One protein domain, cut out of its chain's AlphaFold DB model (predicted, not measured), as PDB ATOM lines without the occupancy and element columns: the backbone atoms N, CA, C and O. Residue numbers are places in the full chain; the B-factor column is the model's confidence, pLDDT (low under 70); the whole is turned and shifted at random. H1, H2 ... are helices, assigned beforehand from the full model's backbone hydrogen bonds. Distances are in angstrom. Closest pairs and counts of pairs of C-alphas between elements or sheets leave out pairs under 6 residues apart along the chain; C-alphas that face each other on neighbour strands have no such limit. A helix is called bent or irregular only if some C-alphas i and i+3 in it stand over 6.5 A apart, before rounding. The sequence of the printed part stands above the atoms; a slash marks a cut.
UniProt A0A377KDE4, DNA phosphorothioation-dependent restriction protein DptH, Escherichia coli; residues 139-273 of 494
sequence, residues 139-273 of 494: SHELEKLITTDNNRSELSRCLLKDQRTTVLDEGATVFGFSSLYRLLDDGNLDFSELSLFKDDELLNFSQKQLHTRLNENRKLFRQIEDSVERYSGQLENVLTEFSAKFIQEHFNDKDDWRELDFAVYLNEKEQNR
ATOM      1  N   SER A 139     -41.938  19.508  29.086       91.56
ATOM      2  CA  SER A 139     -41.413  19.103  30.394       91.56
ATOM      3  C   SER A 139     -40.883  17.663  30.409       91.56
ATOM      4  O   SER A 139     -39.865  17.398  31.038       91.56
ATOM      5  N   HIS A 140     -41.504  16.739  29.665       90.19
ATOM      6  CA  HIS A 140     -41.016  15.361  29.568       90.19
ATOM      7  C   HIS A 140     -39.711  15.270  28.763       90.19
ATOM      8  O   HIS A 140     -38.897  14.391  29.031       90.19
ATOM      9  N   GLU A 141     -39.487  16.169  27.798       89.69
ATOM     10  CA  GLU A 141     -38.209  16.255  27.077       89.69
ATOM     11  C   GLU A 141     -37.091  16.759  27.993       89.69
ATOM     12  O   GLU A 141     -36.027  16.144  28.058       89.69
ATOM     13  N   LEU A 142     -37.363  17.794  28.794       88.75
ATOM     14  CA  LEU A 142     -36.419  18.285  29.802       88.75
ATOM     15  C   LEU A 142     -36.105  17.231  30.870       88.75
ATOM     16  O   LEU A 142     -34.966  17.129  31.320       88.75
ATOM     17  N   GLU A 143     -37.080  16.401  31.251       87.62
ATOM     18  CA  GLU A 143     -36.860  15.320  32.215       87.62
ATOM     19  C   GLU A 143     -35.814  14.303  31.722       87.62
ATOM     20  O   GLU A 143     -35.057  13.763  32.532       87.62
ATOM     21  N   LYS A 144     -35.694  14.090  30.401       86.00
ATOM     22  CA  LYS A 144     -34.672  13.203  29.815       86.00
ATOM     23  C   LYS A 144     -33.246  13.730  29.987       86.00
ATOM     24  O   LYS A 144     -32.312  12.931  29.957       86.00
ATOM     25  N   LEU A 145     -33.066  15.041  30.170       83.12
ATOM     26  CA  LEU A 145     -31.754  15.657  30.406       83.12
ATOM     27  C   LEU A 145     -31.250  15.434  31.841       83.12
ATOM     28  O   LEU A 145     -30.061  15.595  32.117       83.12
ATOM     29  N   ILE A 146     -32.131  15.040  32.766       82.00
ATOM     30  CA  ILE A 146     -31.780  14.826  34.169       82.00
ATOM     31  C   ILE A 146     -30.946  13.542  34.303       82.00
ATOM     32  O   ILE A 146     -31.467  12.426  34.290       82.00
ATOM     33  N   THR A 147     -29.630  13.703  34.468       71.25
ATOM     34  CA  THR A 147     -28.692  12.588  34.684       71.25
ATOM     35  C   THR A 147     -28.857  11.940  36.064       71.25
ATOM     36  O   THR A 147     -29.342  12.550  37.018       71.25
ATOM     37  N   THR A 148     -28.462  10.668  36.183       61.78
ATOM     38  CA  THR A 148     -28.649   9.833  37.381       61.78
ATOM     39  C   THR A 148     -27.645  10.153  38.503       61.78
ATOM     40  O   THR A 148     -26.854   9.300  38.896       61.78
ATOM     41  N   ASP A 149     -27.664  11.374  39.034       63.69
ATOM     42  CA  ASP A 149     -27.100  11.696  40.354       63.69
ATOM     43  C   ASP A 149     -28.253  11.806  41.359       63.69
ATOM     44  O   ASP A 149     -29.177  12.594  41.162       63.69
ATOM     45  N   ASN A 150     -28.264  10.979  42.405       60.72
ATOM     46  CA  ASN A 150     -29.490  10.681  43.147       60.72
ATOM     47  C   ASN A 150     -30.122  11.931  43.793       60.72
ATOM     48  O   ASN A 150     -31.302  12.182  43.587       60.72
ATOM     49  N   ASN A 151     -29.344  12.779  44.476       62.94
ATOM     50  CA  ASN A 151     -29.912  13.931  45.196       62.94
ATOM     51  C   ASN A 151     -30.185  15.139  44.283       62.94
ATOM     52  O   ASN A 151     -31.210  15.804  44.425       62.94
ATOM     53  N   ARG A 152     -29.299  15.421  43.318       73.00
ATOM     54  CA  ARG A 152     -29.507  16.521  42.359       73.00
ATOM     55  C   ARG A 152     -30.627  16.207  41.370       73.00
ATOM     56  O   ARG A 152     -31.434  17.080  41.084       73.00
ATOM     57  N   SER A 153     -30.738  14.957  40.915       76.56
ATOM     58  CA  SER A 153     -31.812  14.546  40.004       76.56
ATOM     59  C   SER A 153     -33.197  14.638  40.643       76.56
ATOM     60  O   SER A 153     -34.160  14.999  39.972       76.56
ATOM     61  N   GLU A 154     -33.320  14.346  41.941       78.31
ATOM     62  CA  GLU A 154     -34.577  14.515  42.674       78.31
ATOM     63  C   GLU A 154     -34.982  15.987  42.795       78.31
ATOM     64  O   GLU A 154     -36.146  16.316  42.542       78.31
ATOM     65  N   LEU A 155     -34.029  16.870  43.112       80.75
ATOM     66  CA  LEU A 155     -34.261  18.313  43.154       80.75
ATOM     67  C   LEU A 155     -34.674  18.852  41.777       80.75
ATOM     68  O   LEU A 155     -35.702  19.518  41.673       80.75
ATOM     69  N   SER A 156     -33.939  18.504  40.717       81.62
ATOM     70  CA  SER A 156     -34.252  18.926  39.347       81.62
ATOM     71  C   SER A 156     -35.638  18.458  38.897       81.62
ATOM     72  O   SER A 156     -36.379  19.241  38.311       81.62
ATOM     73  N   ARG A 157     -36.044  17.219  39.220       84.56
ATOM     74  CA  ARG A 157     -37.406  16.728  38.922       84.56
ATOM     75  C   ARG A 157     -38.477  17.494  39.693       84.56
ATOM     76  O   ARG A 157     -39.533  17.787  39.134       84.56
ATOM     77  N   CYS A 158     -38.228  17.815  40.964       84.38
ATOM     78  CA  CYS A 158     -39.165  18.606  41.763       84.38
ATOM     79  C   CYS A 158     -39.333  20.013  41.184       84.38
ATOM     80  O   CYS A 158     -40.467  20.427  40.959       84.38
ATOM     81  N   LEU A 159     -38.226  20.697  40.885       85.50
ATOM     82  CA  LEU A 159     -38.226  22.024  40.269       85.50
ATOM     83  C   LEU A 159     -38.913  22.019  38.899       85.50
ATOM     84  O   LEU A 159     -39.721  22.895  38.617       85.50
ATOM     85  N   LEU A 160     -38.666  21.001  38.070       88.12
ATOM     86  CA  LEU A 160     -39.300  20.860  36.759       88.12
ATOM     87  C   LEU A 160     -40.814  20.672  36.849       88.12
ATOM     88  O   LEU A 160     -41.568  21.337  36.140       88.12
ATOM     89  N   LYS A 161     -41.274  19.793  37.744       87.06
ATOM     90  CA  LYS A 161     -42.706  19.580  37.984       87.06
ATOM     91  C   LYS A 161     -43.391  20.851  38.483       87.06
ATOM     92  O   LYS A 161     -44.529  21.141  38.110       87.06
ATOM     93  N   ASP A 162     -42.706  21.567  39.355       83.88
ATOM     94  CA  ASP A 162     -43.187  22.787  39.973       83.88
ATOM     95  C   ASP A 162     -43.270  23.935  38.951       83.88
ATOM     96  O   ASP A 162     -44.346  24.492  38.749       83.88
ATOM     97  N   GLN A 163     -42.208  24.170  38.176       86.62
ATOM     98  CA  GLN A 163     -42.209  25.157  37.094       86.62
ATOM     99  C   GLN A 163     -43.235  24.836  36.013       86.62
ATOM    100  O   GLN A 163     -43.908  25.732  35.519       86.62
ATOM    101  N   ARG A 164     -43.419  23.557  35.673       89.81
ATOM    102  CA  ARG A 164     -44.487  23.138  34.759       89.81
ATOM    103  C   ARG A 164     -45.864  23.566  35.259       89.81
ATOM    104  O   ARG A 164     -46.682  23.998  34.457       89.81
ATOM    105  N   THR A 165     -46.113  23.440  36.562       87.06
ATOM    106  CA  THR A 165     -47.383  23.859  37.170       87.06
ATOM    107  C   THR A 165     -47.553  25.371  37.031       87.06
ATOM    108  O   THR A 165     -48.569  25.810  36.509       87.06
ATOM    109  N   THR A 166     -46.520  26.149  37.370       84.44
ATOM    110  CA  THR A 166     -46.505  27.611  37.191       84.44
ATOM    111  C   THR A 166     -46.774  28.022  35.740       84.44
ATOM    112  O   THR A 166     -47.677  28.810  35.482       84.44
ATOM    113  N   VAL A 167     -46.046  27.443  34.779       87.94
ATOM    114  CA  VAL A 167     -46.178  27.760  33.346       87.94
ATOM    115  C   VAL A 167     -47.588  27.453  32.832       87.94
ATOM    116  O   VAL A 167     -48.132  28.229  32.051       87.94
ATOM    117  N   LEU A 168     -48.195  26.346  33.272       88.56
ATOM    118  CA  LEU A 168     -49.566  25.987  32.900       88.56
ATOM    119  C   LEU A 168     -50.606  26.918  33.535       88.56
ATOM    120  O   LEU A 168     -51.514  27.362  32.834       88.56
ATOM    121  N   ASP A 169     -50.469  27.226  34.826       86.69
ATOM    122  CA  ASP A 169     -51.403  28.086  35.566       86.69
ATOM    123  C   ASP A 169     -51.384  29.533  35.044       86.69
ATOM    124  O   ASP A 169     -52.427  30.183  34.965       86.69
ATOM    125  N   GLU A 170     -50.211  30.028  34.642       85.25
ATOM    126  CA  GLU A 170     -50.022  31.369  34.073       85.25
ATOM    127  C   GLU A 170     -50.313  31.429  32.561       85.25
ATOM    128  O   GLU A 170     -50.372  32.513  31.979       85.25
ATOM    129  N   GLY A 171     -50.508  30.279  31.902       85.31
ATOM    130  CA  GLY A 171     -50.672  30.203  30.447       85.31
ATOM    131  C   GLY A 171     -49.420  30.643  29.674       85.31
ATOM    132  O   GLY A 171     -49.528  31.143  28.550       85.31
ATOM    133  N   ALA A 172     -48.243  30.492  30.280       87.56
ATOM    134  CA  ALA A 172     -46.963  30.845  29.685       87.56
ATOM    135  C   ALA A 172     -46.532  29.829  28.610       87.56
ATOM    136  O   ALA A 172     -47.020  28.700  28.521       87.56
ATOM    137  N   THR A 173     -45.598  30.245  27.755       91.06
ATOM    138  CA  THR A 173     -45.052  29.397  26.682       91.06
ATOM    139  C   THR A 173     -43.885  28.544  27.186       91.06
ATOM    140  O   THR A 173     -43.439  28.683  28.326       91.06
ATOM    141  N   VAL A 174     -43.319  27.698  26.319       91.81
ATOM    142  CA  VAL A 174     -42.099  26.927  26.627       91.81
ATOM    143  C   VAL A 174     -40.919  27.780  27.074       91.81
ATOM    144  O   VAL A 174     -40.044  27.264  27.760       91.81
ATOM    145  N   PHE A 175     -40.885  29.081  26.781       90.94
ATOM    146  CA  PHE A 175     -39.837  29.957  27.310       90.94
ATOM    147  C   PHE A 175     -39.812  30.037  28.839       90.94
ATOM    148  O   PHE A 175     -38.753  30.293  29.400       90.94
ATOM    149  N   GLY A 176     -40.911  29.698  29.523       88.19
ATOM    150  CA  GLY A 176     -40.942  29.592  30.982       88.19
ATOM    151  C   GLY A 176     -40.047  28.491  31.570       88.19
ATOM    152  O   GLY A 176     -39.903  28.428  32.785       88.19
ATOM    153  N   PHE A 177     -39.433  27.624  30.755       89.38
ATOM    154  CA  PHE A 177     -38.467  26.621  31.224       89.38
ATOM    155  C   PHE A 177     -36.995  27.004  30.998       89.38
ATOM    156  O   PHE A 177     -36.116  26.221  31.358       89.38
ATOM    157  N   SER A 178     -36.704  28.176  30.422       86.19
ATOM    158  CA  SER A 178     -35.337  28.596  30.070       86.19
ATOM    159  C   SER A 178     -34.371  28.544  31.264       86.19
ATOM    160  O   SER A 178     -33.282  27.978  31.160       86.19
ATOM    161  N   SER A 179     -34.805  29.035  32.424       80.44
ATOM    162  CA  SER A 179     -34.042  29.043  33.679       80.44
ATOM    163  C   SER A 179     -33.722  27.642  34.190       80.44
ATOM    164  O   SER A 179     -32.607  27.365  34.633       80.44
ATOM    165  N   LEU A 180     -34.679  26.716  34.075       82.62
ATOM    166  CA  LEU A 180     -34.456  25.319  34.446       82.62
ATOM    167  C   LEU A 180     -33.538  24.600  33.471       82.62
ATOM    168  O   LEU A 180     -32.739  23.772  33.896       82.62
ATOM    169  N   TYR A 181     -33.636  24.895  32.176       83.69
ATOM    170  CA  TYR A 181     -32.740  24.298  31.197       83.69
ATOM    171  C   TYR A 181     -31.277  24.650  31.494       83.69
ATOM    172  O   TYR A 181     -30.430  23.763  31.449       83.69
ATOM    173  N   ARG A 182     -30.985  25.902  31.878       74.94
ATOM    174  CA  ARG A 182     -29.626  26.309  32.281       74.94
ATOM    175  C   ARG A 182     -29.111  25.469  33.452       74.94
ATOM    176  O   ARG A 182     -28.046  24.875  33.323       74.94
ATOM    177  N   LEU A 183     -29.927  25.279  34.497       76.00
ATOM    178  CA  LEU A 183     -29.601  24.368  35.604       76.00
ATOM    179  C   LEU A 183     -29.265  22.949  35.122       76.00
ATOM    180  O   LEU A 183     -28.361  22.314  35.667       76.00
ATOM    181  N   LEU A 184     -30.010  22.423  34.148       75.62
ATOM    182  CA  LEU A 184     -29.787  21.075  33.623       75.62
ATOM    183  C   LEU A 184     -28.514  20.967  32.767       75.62
ATOM    184  O   LEU A 184     -27.898  19.901  32.771       75.62
ATOM    185  N   ASP A 185     -28.118  22.034  32.066       69.44
ATOM    186  CA  ASP A 185     -26.959  22.053  31.158       69.44
ATOM    187  C   ASP A 185     -25.625  22.302  31.890       69.44
ATOM    188  O   ASP A 185     -24.665  21.550  31.703       69.44
ATOM    189  N   ASP A 186     -25.544  23.322  32.754       65.31
ATOM    190  CA  ASP A 186     -24.285  23.740  33.397       65.31
ATOM    191  C   ASP A 186     -24.226  23.490  34.917       65.31
ATOM    192  O   ASP A 186     -23.164  23.626  35.534       65.31
ATOM    193  N   GLY A 187     -25.340  23.059  35.519       63.84
ATOM    194  CA  GLY A 187     -25.461  22.793  36.952       63.84
ATOM    195  C   GLY A 187     -25.657  24.036  37.825       63.84
ATOM    196  O   GLY A 187     -25.712  23.888  39.049       63.84
ATOM    197  N   ASN A 188     -25.768  25.231  37.237       64.88
ATOM    198  CA  ASN A 188     -26.028  26.479  37.944       64.88
ATOM    199  C   ASN A 188     -27.513  26.828  37.856       64.88
ATOM    200  O   ASN A 188     -28.054  27.054  36.776       64.88
ATOM    201  N   LEU A 189     -28.182  26.900  39.010       68.50
ATOM    202  CA  LEU A 189     -29.546  27.410  39.075       68.50
ATOM    203  C   LEU A 189     -29.527  28.872  39.493       68.50
ATOM    204  O   LEU A 189     -29.073  29.191  40.594       68.50
ATOM    205  N   ASP A 190     -30.099  29.729  38.656       69.50
ATOM    206  CA  ASP A 190     -30.528  31.045  39.101       69.50
ATOM    207  C   ASP A 190     -31.923  30.927  39.732       69.50
ATOM    208  O   ASP A 190     -32.936  30.775  39.048       69.50
ATOM    209  N   PHE A 191     -31.968  30.930  41.066       76.12
ATOM    210  CA  PHE A 191     -33.222  30.852  41.818       76.12
ATOM    211  C   PHE A 191     -34.099  32.091  41.611       76.12
ATOM    212  O   PHE A 191     -35.326  31.977  41.672       76.12
ATOM    213  N   SER A 192     -33.492  33.246  41.316       70.44
ATOM    214  CA  SER A 192     -34.227  34.498  41.148       70.44
ATOM    215  C   SER A 192     -35.153  34.445  39.930       70.44
ATOM    216  O   SER A 192     -36.302  34.875  40.018       70.44
ATOM    217  N   GLU A 193     -34.719  33.796  38.843       73.62
ATOM    218  CA  GLU A 193     -35.541  33.593  37.644       73.62
ATOM    219  C   GLU A 193     -36.736  32.645  37.883       73.62
ATOM    220  O   GLU A 193     -37.703  32.661  37.124       73.62
ATOM    221  N   LEU A 194     -36.712  31.837  38.953       78.69
ATOM    222  CA  LEU A 194     -37.824  30.961  39.361       78.69
ATOM    223  C   LEU A 194     -38.735  31.581  40.434       78.69
ATOM    224  O   LEU A 194     -39.590  30.881  40.997       78.69
ATOM    225  N   SER A 195     -38.536  32.865  40.751       84.56
ATOM    226  CA  SER A 195     -39.178  33.545  41.882       84.56
ATOM    227  C   SER A 195     -38.965  32.789  43.202       84.56
ATOM    228  O   SER A 195     -39.904  32.546  43.968       84.56
ATOM    229  N   LEU A 196     -37.725  32.351  43.432       88.25
ATOM    230  CA  LEU A 196     -37.272  31.660  44.633       88.25
ATOM    231  C   LEU A 196     -36.048  32.382  45.208       88.25
ATOM    232  O   LEU A 196     -35.209  32.907  44.481       88.25
ATOM    233  N   PHE A 197     -35.902  32.344  46.528       91.50
ATOM    234  CA  PHE A 197     -34.626  32.639  47.170       91.50
ATOM    235  C   PHE A 197     -33.654  31.482  46.965       91.50
ATOM    236  O   PHE A 197     -34.068  30.316  46.912       91.50
ATOM    237  N   LYS A 198     -32.357  31.799  46.923       88.62
ATOM    238  CA  LYS A 198     -31.296  30.793  47.013       88.62
ATOM    239  C   LYS A 198     -31.495  29.966  48.287       88.62
ATOM    240  O   LYS A 198     -31.779  30.534  49.333       88.62
ATOM    241  N   ASP A 199     -31.384  28.644  48.208       88.81
ATOM    242  CA  ASP A 199     -31.577  27.763  49.367       88.81
ATOM    243  C   ASP A 199     -30.554  26.624  49.329       88.81
ATOM    244  O   ASP A 199     -30.761  25.581  48.698       88.81
ATOM    245  N   ASP A 200     -29.419  26.848  49.995       84.88
ATOM    246  CA  ASP A 200     -28.300  25.899  50.047       84.88
ATOM    247  C   ASP A 200     -28.668  24.583  50.767       84.88
ATOM    248  O   ASP A 200     -27.999  23.559  50.595       84.88
ATOM    249  N   GLU A 201     -29.754  24.567  51.548       85.31
ATOM    250  CA  GLU A 201     -30.192  23.394  52.307       85.31
ATOM    251  C   GLU A 201     -31.058  22.421  51.500       85.31
ATOM    252  O   GLU A 201     -31.335  21.324  51.990       85.31
ATOM    253  N   LEU A 202     -31.473  22.761  50.271       83.44
ATOM    254  CA  LEU A 202     -32.395  21.934  49.476       83.44
ATOM    255  C   LEU A 202     -31.929  20.477  49.334       83.44
ATOM    256  O   LEU A 202     -32.739  19.557  49.422       83.44
ATOM    257  N   LEU A 203     -30.623  20.239  49.206       79.19
ATOM    258  CA  LEU A 203     -30.056  18.891  49.065       79.19
ATOM    259  C   LEU A 203     -30.192  18.011  50.323       79.19
ATOM    260  O   LEU A 203     -29.947  16.806  50.245       79.19
ATOM    261  N   ASN A 204     -30.583  18.584  51.465       83.00
ATOM    262  CA  ASN A 204     -30.737  17.875  52.737       83.00
ATOM    263  C   ASN A 204     -32.151  17.300  52.947       83.00
ATOM    264  O   ASN A 204     -32.381  16.579  53.921       83.00
ATOM    265  N   PHE A 205     -33.106  17.610  52.068       80.38
ATOM    266  CA  PHE A 205     -34.511  17.236  52.232       80.38
ATOM    267  C   PHE A 205     -34.902  16.019  51.385       80.38
ATOM    268  O   PHE A 205     -34.443  15.841  50.260       80.38
ATOM    269  N   SER A 206     -35.815  15.189  51.903       78.19
ATOM    270  CA  SER A 206     -36.463  14.137  51.101       78.19
ATOM    271  C   SER A 206     -37.485  14.726  50.118       78.19
ATOM    272  O   SER A 206     -38.008  15.811  50.364       78.19
ATOM    273  N   GLN A 207     -37.877  13.995  49.064       72.00
ATOM    274  CA  GLN A 207     -38.840  14.472  48.046       72.00
ATOM    275  C   GLN A 207     -40.102  15.160  48.596       72.00
ATOM    276  O   GLN A 207     -40.513  16.207  48.096       72.00
ATOM    277  N   LYS A 208     -40.747  14.594  49.627       77.25
ATOM    278  CA  LYS A 208     -41.960  15.204  50.204       77.25
ATOM    279  C   LYS A 208     -41.659  16.525  50.909       77.25
ATOM    280  O   LYS A 208     -42.474  17.437  50.854       77.25
ATOM    281  N   GLN A 209     -40.512  16.610  51.578       84.38
ATOM    282  CA  GLN A 209     -40.089  17.810  52.296       84.38
ATOM    283  C   GLN A 209     -39.586  18.886  51.330       84.38
ATOM    284  O   GLN A 209     -39.896  20.052  51.536       84.38
ATOM    285  N   LEU A 210     -38.902  18.489  50.251       84.38
ATOM    286  CA  LEU A 210     -38.464  19.363  49.162       84.38
ATOM    287  C   LEU A 210     -39.630  20.161  48.579       84.38
ATOM    288  O   LEU A 210     -39.542  21.377  48.458       84.38
ATOM    289  N   HIS A 211     -40.745  19.495  48.273       80.88
ATOM    290  CA  HIS A 211     -41.913  20.182  47.725       80.88
ATOM    291  C   HIS A 211     -42.486  21.226  48.697       80.88
ATOM    292  O   HIS A 211     -42.785  22.347  48.296       80.88
ATOM    293  N   THR A 212     -42.602  20.886  49.984       86.50
ATOM    294  CA  THR A 212     -43.050  21.840  51.009       86.50
ATOM    295  C   THR A 212     -42.085  23.019  51.134       86.50
ATOM    296  O   THR A 212     -42.532  24.161  51.133       86.50
ATOM    297  N   ARG A 213     -40.774  22.754  51.170       89.88
ATOM    298  CA  ARG A 213     -39.719  23.770  51.285       89.88
ATOM    299  C   ARG A 213     -39.734  24.750  50.110       89.88
ATOM    300  O   ARG A 213     -39.706  25.955  50.330       89.88
ATOM    301  N   LEU A 214     -39.853  24.248  48.879       87.50
ATOM    302  CA  LEU A 214     -39.953  25.080  47.674       87.50
ATOM    303  C   LEU A 214     -41.220  25.948  47.678       87.50
ATOM    304  O   LEU A 214     -41.152  27.134  47.362       87.50
ATOM    305  N   ASN A 215     -42.361  25.395  48.102       86.31
ATOM    306  CA  ASN A 215     -43.605  26.159  48.226       86.31
ATOM    307  C   ASN A 215     -43.507  27.269  49.282       86.31
ATOM    308  O   ASN A 215     -43.991  28.378  49.054       86.31
ATOM    309  N   GLU A 216     -42.903  26.985  50.437       91.12
ATOM    310  CA  GLU A 216     -42.664  27.984  51.484       91.12
ATOM    311  C   GLU A 216     -41.740  29.099  50.992       91.12
ATOM    312  O   GLU A 216     -42.052  30.276  51.187       91.12
ATOM    313  N   ASN A 217     -40.661  28.730  50.299       92.81
ATOM    314  CA  ASN A 217     -39.721  29.662  49.691       92.81
ATOM    315  C   ASN A 217     -40.423  30.577  48.676       92.81
ATOM    316  O   ASN A 217     -40.437  31.794  48.863       92.81
ATOM    317  N   ARG A 218     -41.133  30.014  47.687       88.62
ATOM    318  CA  ARG A 218     -41.861  30.811  46.684       88.62
ATOM    319  C   ARG A 218     -42.903  31.723  47.313       88.62
ATOM    320  O   ARG A 218     -43.057  32.874  46.907       88.62
ATOM    321  N   LYS A 219     -43.650  31.210  48.294       91.25
ATOM    322  CA  LYS A 219     -44.670  32.001  48.984       91.25
ATOM    323  C   LYS A 219     -44.044  33.215  49.663       91.25
ATOM    324  O   LYS A 219     -44.613  34.301  49.575       91.25
ATOM    325  N   LEU A 220     -42.899  33.034  50.321       94.56
ATOM    326  CA  LEU A 220     -42.197  34.139  50.957       94.56
ATOM    327  C   LEU A 220     -41.641  35.123  49.928       94.56
ATOM    328  O   LEU A 220     -41.811  36.324  50.112       94.56
ATOM    329  N   PHE A 221     -41.034  34.625  48.847       93.62
ATOM    330  CA  PHE A 221     -40.491  35.461  47.778       93.62
ATOM    331  C   PHE A 221     -41.568  36.381  47.206       93.62
ATOM    332  O   PHE A 221     -41.420  37.597  47.259       93.62
ATOM    333  N   ARG A 222     -42.705  35.812  46.787       90.44
ATOM    334  CA  ARG A 222     -43.842  36.576  46.250       90.44
ATOM    335  C   ARG A 222     -44.405  37.572  47.261       90.44
ATOM    336  O   ARG A 222     -44.689  38.705  46.904       90.44
ATOM    337  N   GLN A 223     -44.542  37.175  48.529       93.31
ATOM    338  CA  GLN A 223     -45.009  38.080  49.585       93.31
ATOM    339  C   GLN A 223     -44.082  39.292  49.744       93.31
ATOM    340  O   GLN A 223     -44.563  40.412  49.921       93.31
ATOM    341  N   ILE A 224     -42.766  39.067  49.730       94.38
ATOM    342  CA  ILE A 224     -41.772  40.131  49.863       94.38
ATOM    343  C   ILE A 224     -41.764  41.006  48.609       94.38
ATOM    344  O   ILE A 224     -41.852  42.223  48.740       94.38
ATOM    345  N   GLU A 225     -41.740  40.405  47.421       92.88
ATOM    346  CA  GLU A 225     -41.787  41.103  46.133       92.88
ATOM    347  C   GLU A 225     -43.016  42.017  46.027       92.88
ATOM    348  O   GLU A 225     -42.863  43.228  45.867       92.88
ATOM    349  N   ASP A 226     -44.216  41.483  46.281       91.56
ATOM    350  CA  ASP A 226     -45.460  42.262  46.335       91.56
ATOM    351  C   ASP A 226     -45.375  43.417  47.348       91.56
ATOM    352  O   ASP A 226     -45.922  44.501  47.129       91.56
ATOM    353  N   SER A 227     -44.720  43.189  48.491       92.00
ATOM    354  CA  SER A 227     -44.597  44.203  49.542       92.00
ATOM    355  C   SER A 227     -43.659  45.336  49.133       92.00
ATOM    356  O   SER A 227     -43.966  46.504  49.376       92.00
ATOM    357  N   VAL A 228     -42.537  44.998  48.497       92.06
ATOM    358  CA  VAL A 228     -41.554  45.952  47.971       92.06
ATOM    359  C   VAL A 228     -42.164  46.796  46.859       92.06
ATOM    360  O   VAL A 228     -42.034  48.017  46.895       92.06
ATOM    361  N   GLU A 229     -42.893  46.181  45.928       90.38
ATOM    362  CA  GLU A 229     -43.516  46.895  44.810       90.38
ATOM    363  C   GLU A 229     -44.643  47.840  45.249       90.38
ATOM    364  O   GLU A 229     -44.773  48.944  44.718       90.38
ATOM    365  N   ARG A 230     -45.473  47.427  46.216       90.44
ATOM    366  CA  ARG A 230     -46.685  48.177  46.597       90.44
ATOM    367  C   ARG A 230     -46.491  49.120  47.778       90.44
ATOM    368  O   ARG A 230     -47.251  50.078  47.910       90.44
ATOM    369  N   TYR A 231     -45.516  48.852  48.646       88.88
ATOM    370  CA  TYR A 231     -45.342  49.548  49.926       88.88
ATOM    371  C   TYR A 231     -43.893  49.998  50.172       88.88
ATOM    372  O   TYR A 231     -43.449  50.052  51.323       88.88
ATOM    373  N   SER A 232     -43.156  50.359  49.116       77.19
ATOM    374  CA  SER A 232     -41.808  50.939  49.208       77.19
ATOM    375  C   SER A 232     -41.806  52.161  50.148       77.19
ATOM    376  O   SER A 232     -42.342  53.217  49.810       77.19
ATOM    377  N   GLY A 233     -41.261  52.017  51.359       78.88
ATOM    378  CA  GLY A 233     -41.252  53.053  52.407       78.88
ATOM    379  C   GLY A 233     -42.140  52.772  53.627       78.88
ATOM    380  O   GLY A 233     -42.045  53.481  54.624       78.88
ATOM    381  N   GLN A 234     -42.967  51.725  53.590       86.94
ATOM    382  CA  GLN A 234     -43.737  51.230  54.742       86.94
ATOM    383  C   GLN A 234     -43.484  49.741  55.007       86.94
ATOM    384  O   GLN A 234     -44.293  49.078  55.655       86.94
ATOM    385  N   LEU A 235     -42.355  49.212  54.527       87.31
ATOM    386  CA  LEU A 235     -42.010  47.797  54.656       87.31
ATOM    387  C   LEU A 235     -42.026  47.325  56.110       87.31
ATOM    388  O   LEU A 235     -42.578  46.267  56.379       87.31
ATOM    389  N   GLU A 236     -41.551  48.139  57.056       85.12
ATOM    390  CA  GLU A 236     -41.613  47.826  58.494       85.12
ATOM    391  C   GLU A 236     -43.039  47.567  59.008       85.12
ATOM    392  O   GLU A 236     -43.236  46.776  59.930       85.12
ATOM    393  N   ASN A 237     -44.051  48.187  58.392       81.06
ATOM    394  CA  ASN A 237     -45.451  48.025  58.784       81.06
ATOM    395  C   ASN A 237     -46.109  46.796  58.146       81.06
ATOM    396  O   ASN A 237     -47.074  46.268  58.698       81.06
ATOM    397  N   VAL A 238     -45.626  46.356  56.981       87.31
ATOM    398  CA  VAL A 238     -46.211  45.241  56.217       87.31
ATOM    399  C   VAL A 238     -45.487  43.932  56.531       87.31
ATOM    400  O   VAL A 238     -46.114  42.912  56.815       87.31
ATOM    401  N   LEU A 239     -44.159  43.973  56.570       89.12
ATOM    402  CA  LEU A 239     -43.264  42.848  56.819       89.12
ATOM    403  C   LEU A 239     -42.974  42.674  58.319       89.12
ATOM    404  O   LEU A 239     -41.836  42.494  58.737       89.12
ATOM    405  N   THR A 240     -44.031  42.677  59.135       85.31
ATOM    406  CA  THR A 240     -43.952  42.643  60.615       85.31
ATOM    407  C   THR A 240     -43.280  41.398  61.206       85.31
ATOM    408  O   THR A 240     -42.939  41.379  62.388       85.31
ATOM    409  N   GLU A 241     -43.098  40.349  60.401       88.00
ATOM    410  CA  GLU A 241     -42.375  39.138  60.792       88.00
ATOM    411  C   GLU A 241     -40.855  39.359  60.872       88.00
ATOM    412  O   GLU A 241     -40.174  38.579  61.533       88.00
ATOM    413  N   PHE A 242     -40.330  40.430  60.273       90.25
ATOM    414  CA  PHE A 242     -38.911  40.786  60.276       90.25
ATOM    415  C   PHE A 242     -38.646  41.995  61.180       90.25
ATOM    416  O   PHE A 242     -39.532  42.827  61.396       90.25
ATOM    417  N   SER A 243     -37.434  42.107  61.728       86.75
ATOM    418  CA  SER A 243     -37.066  43.285  62.515       86.75
ATOM    419  C   SER A 243     -36.872  44.520  61.632       86.75
ATOM    420  O   SER A 243     -36.433  44.430  60.484       86.75
ATOM    421  N   ALA A 244     -37.110  45.708  62.201       85.19
ATOM    422  CA  ALA A 244     -36.833  46.976  61.518       85.19
ATOM    423  C   ALA A 244     -35.359  47.089  61.091       85.19
ATOM    424  O   ALA A 244     -35.047  47.628  60.035       85.19
ATOM    425  N   LYS A 245     -34.443  46.510  61.881       87.25
ATOM    426  CA  LYS A 245     -33.017  46.478  61.553       87.25
ATOM    427  C   LYS A 245     -32.732  45.635  60.309       87.25
ATOM    428  O   LYS A 245     -31.978  46.083  59.454       87.25
ATOM    429  N   PHE A 246     -33.333  44.449  60.210       92.25
ATOM    430  CA  PHE A 246     -33.193  43.589  59.035       92.25
ATOM    431  C   PHE A 246     -33.737  44.275  57.780       92.25
ATOM    432  O   PHE A 246     -33.086  44.268  56.737       92.25
ATOM    433  N   ILE A 247     -34.895  44.933  57.906       91.81
ATOM    434  CA  ILE A 247     -35.503  45.699  56.816       91.81
ATOM    435  C   ILE A 247     -34.582  46.845  56.381       91.81
ATOM    436  O   ILE A 247     -34.275  46.971  55.199       91.81
ATOM    437  N   GLN A 248     -34.078  47.642  57.326       90.31
ATOM    438  CA  GLN A 248     -33.161  48.735  57.019       90.31
ATOM    439  C   GLN A 248     -31.891  48.244  56.316       90.31
ATOM    440  O   GLN A 248     -31.492  48.822  55.310       90.31
ATOM    441  N   GLU A 249     -31.276  47.169  56.806       93.56
ATOM    442  CA  GLU A 249     -30.015  46.669  56.260       93.56
ATOM    443  C   GLU A 249     -30.170  46.110  54.838       93.56
ATOM    444  O   GLU A 249     -29.404  46.485  53.951       93.56
ATOM    445  N   HIS A 250     -31.155  45.238  54.612       95.44
ATOM    446  CA  HIS A 250     -31.240  44.445  53.380       95.44
ATOM    447  C   HIS A 250     -32.162  45.023  52.304       95.44
ATOM    448  O   HIS A 250     -32.007  44.709  51.127       95.44
ATOM    449  N   PHE A 251     -33.110  45.883  52.682       93.75
ATOM    450  CA  PHE A 251     -34.063  46.479  51.739       93.75
ATOM    451  C   PHE A 251     -33.765  47.946  51.443       93.75
ATOM    452  O   PHE A 251     -34.083  48.410  50.356       93.75
ATOM    453  N   ASN A 252     -33.166  48.681  52.388       89.44
ATOM    454  CA  ASN A 252     -32.881  50.107  52.207       89.44
ATOM    455  C   ASN A 252     -31.389  50.371  51.966       89.44
ATOM    456  O   ASN A 252     -31.040  51.050  51.005       89.44
ATOM    457  N   ASP A 253     -30.511  49.868  52.839       91.38
ATOM    458  CA  ASP A 253     -29.085  50.210  52.805       91.38
ATOM    459  C   ASP A 253     -28.335  49.453  51.701       91.38
ATOM    460  O   ASP A 253     -27.555  50.058  50.963       91.38
ATOM    461  N   LYS A 254     -28.544  48.134  51.609       93.38
ATOM    462  CA  LYS A 254     -27.870  47.266  50.629       93.38
ATOM    463  C   LYS A 254     -28.709  46.960  49.392       93.38
ATOM    464  O   LYS A 254     -28.123  46.747  48.337       93.38
ATOM    465  N   ASP A 255     -30.036  46.927  49.537       91.69
ATOM    466  CA  ASP A 255     -30.981  46.447  48.511       91.69
ATOM    467  C   ASP A 255     -30.598  45.055  47.952       91.69
ATOM    468  O   ASP A 255     -30.710  44.774  46.761       91.69
ATOM    469  N   ASP A 256     -30.114  44.172  48.833       93.81
ATOM    470  CA  ASP A 256     -29.597  42.835  48.512       93.81
ATOM    471  C   ASP A 256     -30.583  41.713  48.875       93.81
ATOM    472  O   ASP A 256     -30.238  40.533  48.840       93.81
ATOM    473  N   TRP A 257     -31.833  42.050  49.208       93.25
ATOM    474  CA  TRP A 257     -32.821  41.083  49.693       93.25
ATOM    475  C   TRP A 257     -33.041  39.903  48.719       93.25
ATOM    476  O   TRP A 257     -33.201  38.760  49.148       93.25
ATOM    477  N   ARG A 258     -32.966  40.113  47.400       91.81
ATOM    478  CA  ARG A 258     -33.102  39.020  46.410       91.81
ATOM    479  C   ARG A 258     -31.936  38.024  46.424       91.81
ATOM    480  O   ARG A 258     -32.100  36.900  45.960       91.81
ATOM    481  N   GLU A 259     -30.786  38.419  46.959       91.06
ATOM    482  CA  GLU A 259     -29.548  37.632  46.957       91.06
ATOM    483  C   GLU A 259     -29.357  36.811  48.242       91.06
ATOM    484  O   GLU A 259     -28.493  35.932  48.305       91.06
ATOM    485  N   LEU A 260     -30.159  37.082  49.276       93.19
ATOM    486  CA  LEU A 260     -30.067  36.388  50.556       93.19
ATOM    487  C   LEU A 260     -30.505  34.925  50.443       93.19
ATOM    488  O   LEU A 260     -31.471  34.587  49.755       93.19
ATOM    489  N   ASP A 261     -29.821  34.061  51.196       93.56
ATOM    490  CA  ASP A 261     -30.231  32.667  51.342       93.56
ATOM    491  C   ASP A 261     -31.544  32.569  52.139       93.56
ATOM    492  O   ASP A 261     -31.772  33.295  53.110       93.56
ATOM    493  N   PHE A 262     -32.411  31.640  51.751       94.50
ATOM    494  CA  PHE A 262     -33.716  31.420  52.354       94.50
ATOM    495  C   PHE A 262     -33.630  31.148  53.863       94.50
ATOM    496  O   PHE A 262     -34.482  31.611  54.627       94.50
ATOM    497  N   ALA A 263     -32.572  30.477  54.331       93.81
ATOM    498  CA  ALA A 263     -32.348  30.239  55.752       93.81
ATOM    499  C   ALA A 263     -32.137  31.541  56.545       93.81
ATOM    500  O   ALA A 263     -32.503  31.601  57.720       93.81
ATOM    501  N   VAL A 264     -31.599  32.602  55.929       95.50
ATOM    502  CA  VAL A 264     -31.437  33.919  56.576       95.50
ATOM    503  C   VAL A 264     -32.800  34.483  56.965       95.50
ATOM    504  O   VAL A 264     -32.992  34.901  58.107       95.50
ATOM    505  N   TYR A 265     -33.772  34.413  56.054       95.00
ATOM    506  CA  TYR A 265     -35.135  34.860  56.317       95.00
ATOM    507  C   TYR A 265     -35.816  34.053  57.418       95.00
ATOM    508  O   TYR A 265     -36.463  34.629  58.293       95.00
ATOM    509  N   LEU A 266     -35.682  32.725  57.388       93.06
ATOM    510  CA  LEU A 266     -36.283  31.860  58.405       93.06
ATOM    511  C   LEU A 266     -35.695  32.137  59.790       93.06
ATOM    512  O   LEU A 266     -36.450  32.332  60.742       93.06
ATOM    513  N   ASN A 267     -34.368  32.235  59.884       91.25
ATOM    514  CA  ASN A 267     -33.677  32.549  61.130       91.25
ATOM    515  C   ASN A 267     -34.091  33.921  61.677       91.25
ATOM    516  O   ASN A 267     -34.333  34.048  62.875       91.25
ATOM    517  N   GLU A 268     -34.208  34.939  60.823       92.25
ATOM    518  CA  GLU A 268     -34.676  36.264  61.243       92.25
ATOM    519  C   GLU A 268     -36.120  36.210  61.768       92.25
ATOM    520  O   GLU A 268     -36.407  36.745  62.842       92.25
ATOM    521  N   LYS A 269     -37.023  35.509  61.068       90.38
ATOM    522  CA  LYS A 269     -38.410  35.321  61.524       90.38
ATOM    523  C   LYS A 269     -38.476  34.631  62.884       90.38
ATOM    524  O   LYS A 269     -39.242  35.053  63.751       90.38
ATOM    525  N   GLU A 270     -37.688  33.579  63.093       87.12
ATOM    526  CA  GLU A 270     -37.624  32.883  64.381       87.12
ATOM    527  C   GLU A 270     -37.094  33.798  65.490       87.12
ATOM    528  O   GLU A 270     -37.700  33.892  66.561       87.12
ATOM    529  N   GLN A 271     -36.016  34.535  65.217       82.69
ATOM    530  CA  GLN A 271     -35.422  35.461  66.180       82.69
ATOM    531  C   GLN A 271     -36.364  36.604  66.559       82.69
ATOM    532  O   GLN A 271     -36.417  36.972  67.733       82.69
ATOM    533  N   ASN A 272     -37.113  37.148  65.597       83.75
ATOM    534  CA  ASN A 272     -38.056  38.236  65.835       83.75
ATOM    535  C   ASN A 272     -39.354  37.751  66.510       83.75
ATOM    536  O   ASN A 272     -39.983  38.490  67.267       83.75
ATOM    537  N   ARG A 273     -39.754  36.490  66.296       79.19
ATOM    538  CA  ARG A 273     -40.942  35.903  66.933       79.19
ATOM    539  C   ARG A 273     -40.771  35.705  68.439       79.19
ATOM    540  O   ARG A 273     -41.739  35.839  69.192       79.19
TER     541      ARG A 273
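What this domain is: This is residues 139 to 273 of the 494 residues of the protein "DNA phosphorothioation-dependent restriction protein DptH" of Escherichia coli (UniProt A0A377KDE4). Two groups of helices are joined by one long helix: H1, H2 and H3 lie side by side, their centres making a triangle, and H4 leaves the first part of H2 as the second arm of a V and runs across to the other group, where H5 packs on its last residues, 227 to 231, H6 follows beyond H5, and H7 lies loosely beside H4, nearest to it at Asn 217. The long link of residues 187 to 206 folds back from the end of H3 to the beginning of H4. The printed part has 135 residues, with seven named helices in the order H1 to H7 and no named strand, and the class is all helix. The whole is compact, with a radius of gyration of the C-alphas of 16.2 A, and spans 46 by 32 by 24 A.

How they stand to each other: H1, residues 139 to 144, touches residues 157 to 164 of H2, residues 150 to 169, and the two form a helical hairpin at a shallow tilt of 17 degrees; the closest C-alphas, of Ser 139 and Arg 164, are 6.7 A apart. H2 and H3, residues 174 to 186, form a second helical hairpin at a shallow tilt of 13 degrees, with the closest C-alphas, of Val 167 and Gly 176, 6.0 A apart. H3 is irregular: C-alphas 176 and 179 are 7.4 A apart. H2, the hub, also touches H4, residues 207 to 231, the same way at a steep tilt of 48 degrees; residues 154 to 158 touch 207 to 211, with the C-alphas of Cys 158 and His 211 closest at 6.8 A. Residues 227 to 231 of H4 touch H5, residues 235 to 238, with the C-alphas of Ser 227 and Leu 235 closest at 6.8 A. H5 and H6, residues 244 to 253, only just touch, with 3 pairs of C-alphas within 8 A, the closest being those of Glu 236 and Ala 244 at 5.7 A. H7, residues 262 to 273, touches no helix; it is close to but not clearly touching H4, with the C-alphas of Asn 217 and Phe 262 closest at 6.8 A. Every O i to N i+4 pair is within hydrogen-bond range in H1, H2 and H7, against 6 of 9 in H3, 20 of 21 in H4 and 5 of 6 in H6; H5 is too short for such a pair.

Where its parts are: H1 begins at C-alpha 139, (-41.413, 19.103, 30.394). From first to last C-alpha H2 measures 29.0 A, H3 19.3 A and H4 35.7 A, with C-alpha 207 at (-38.840, 14.472, 48.046). H5 has 4 residues and H6 has 10. H7 measures 16.9 A and ends at C-alpha 273, (-40.942, 35.903, 66.933).

The domain as a whole: The C-alphas farthest apart, of Thr 148 and Gly 233, are 47.5 A apart. The printed part has no cut, and the link from H3 to H4 is long. The mean pLDDT of the printed part is 85.1, with residues 148 to 151 and 185 to 190 under 70.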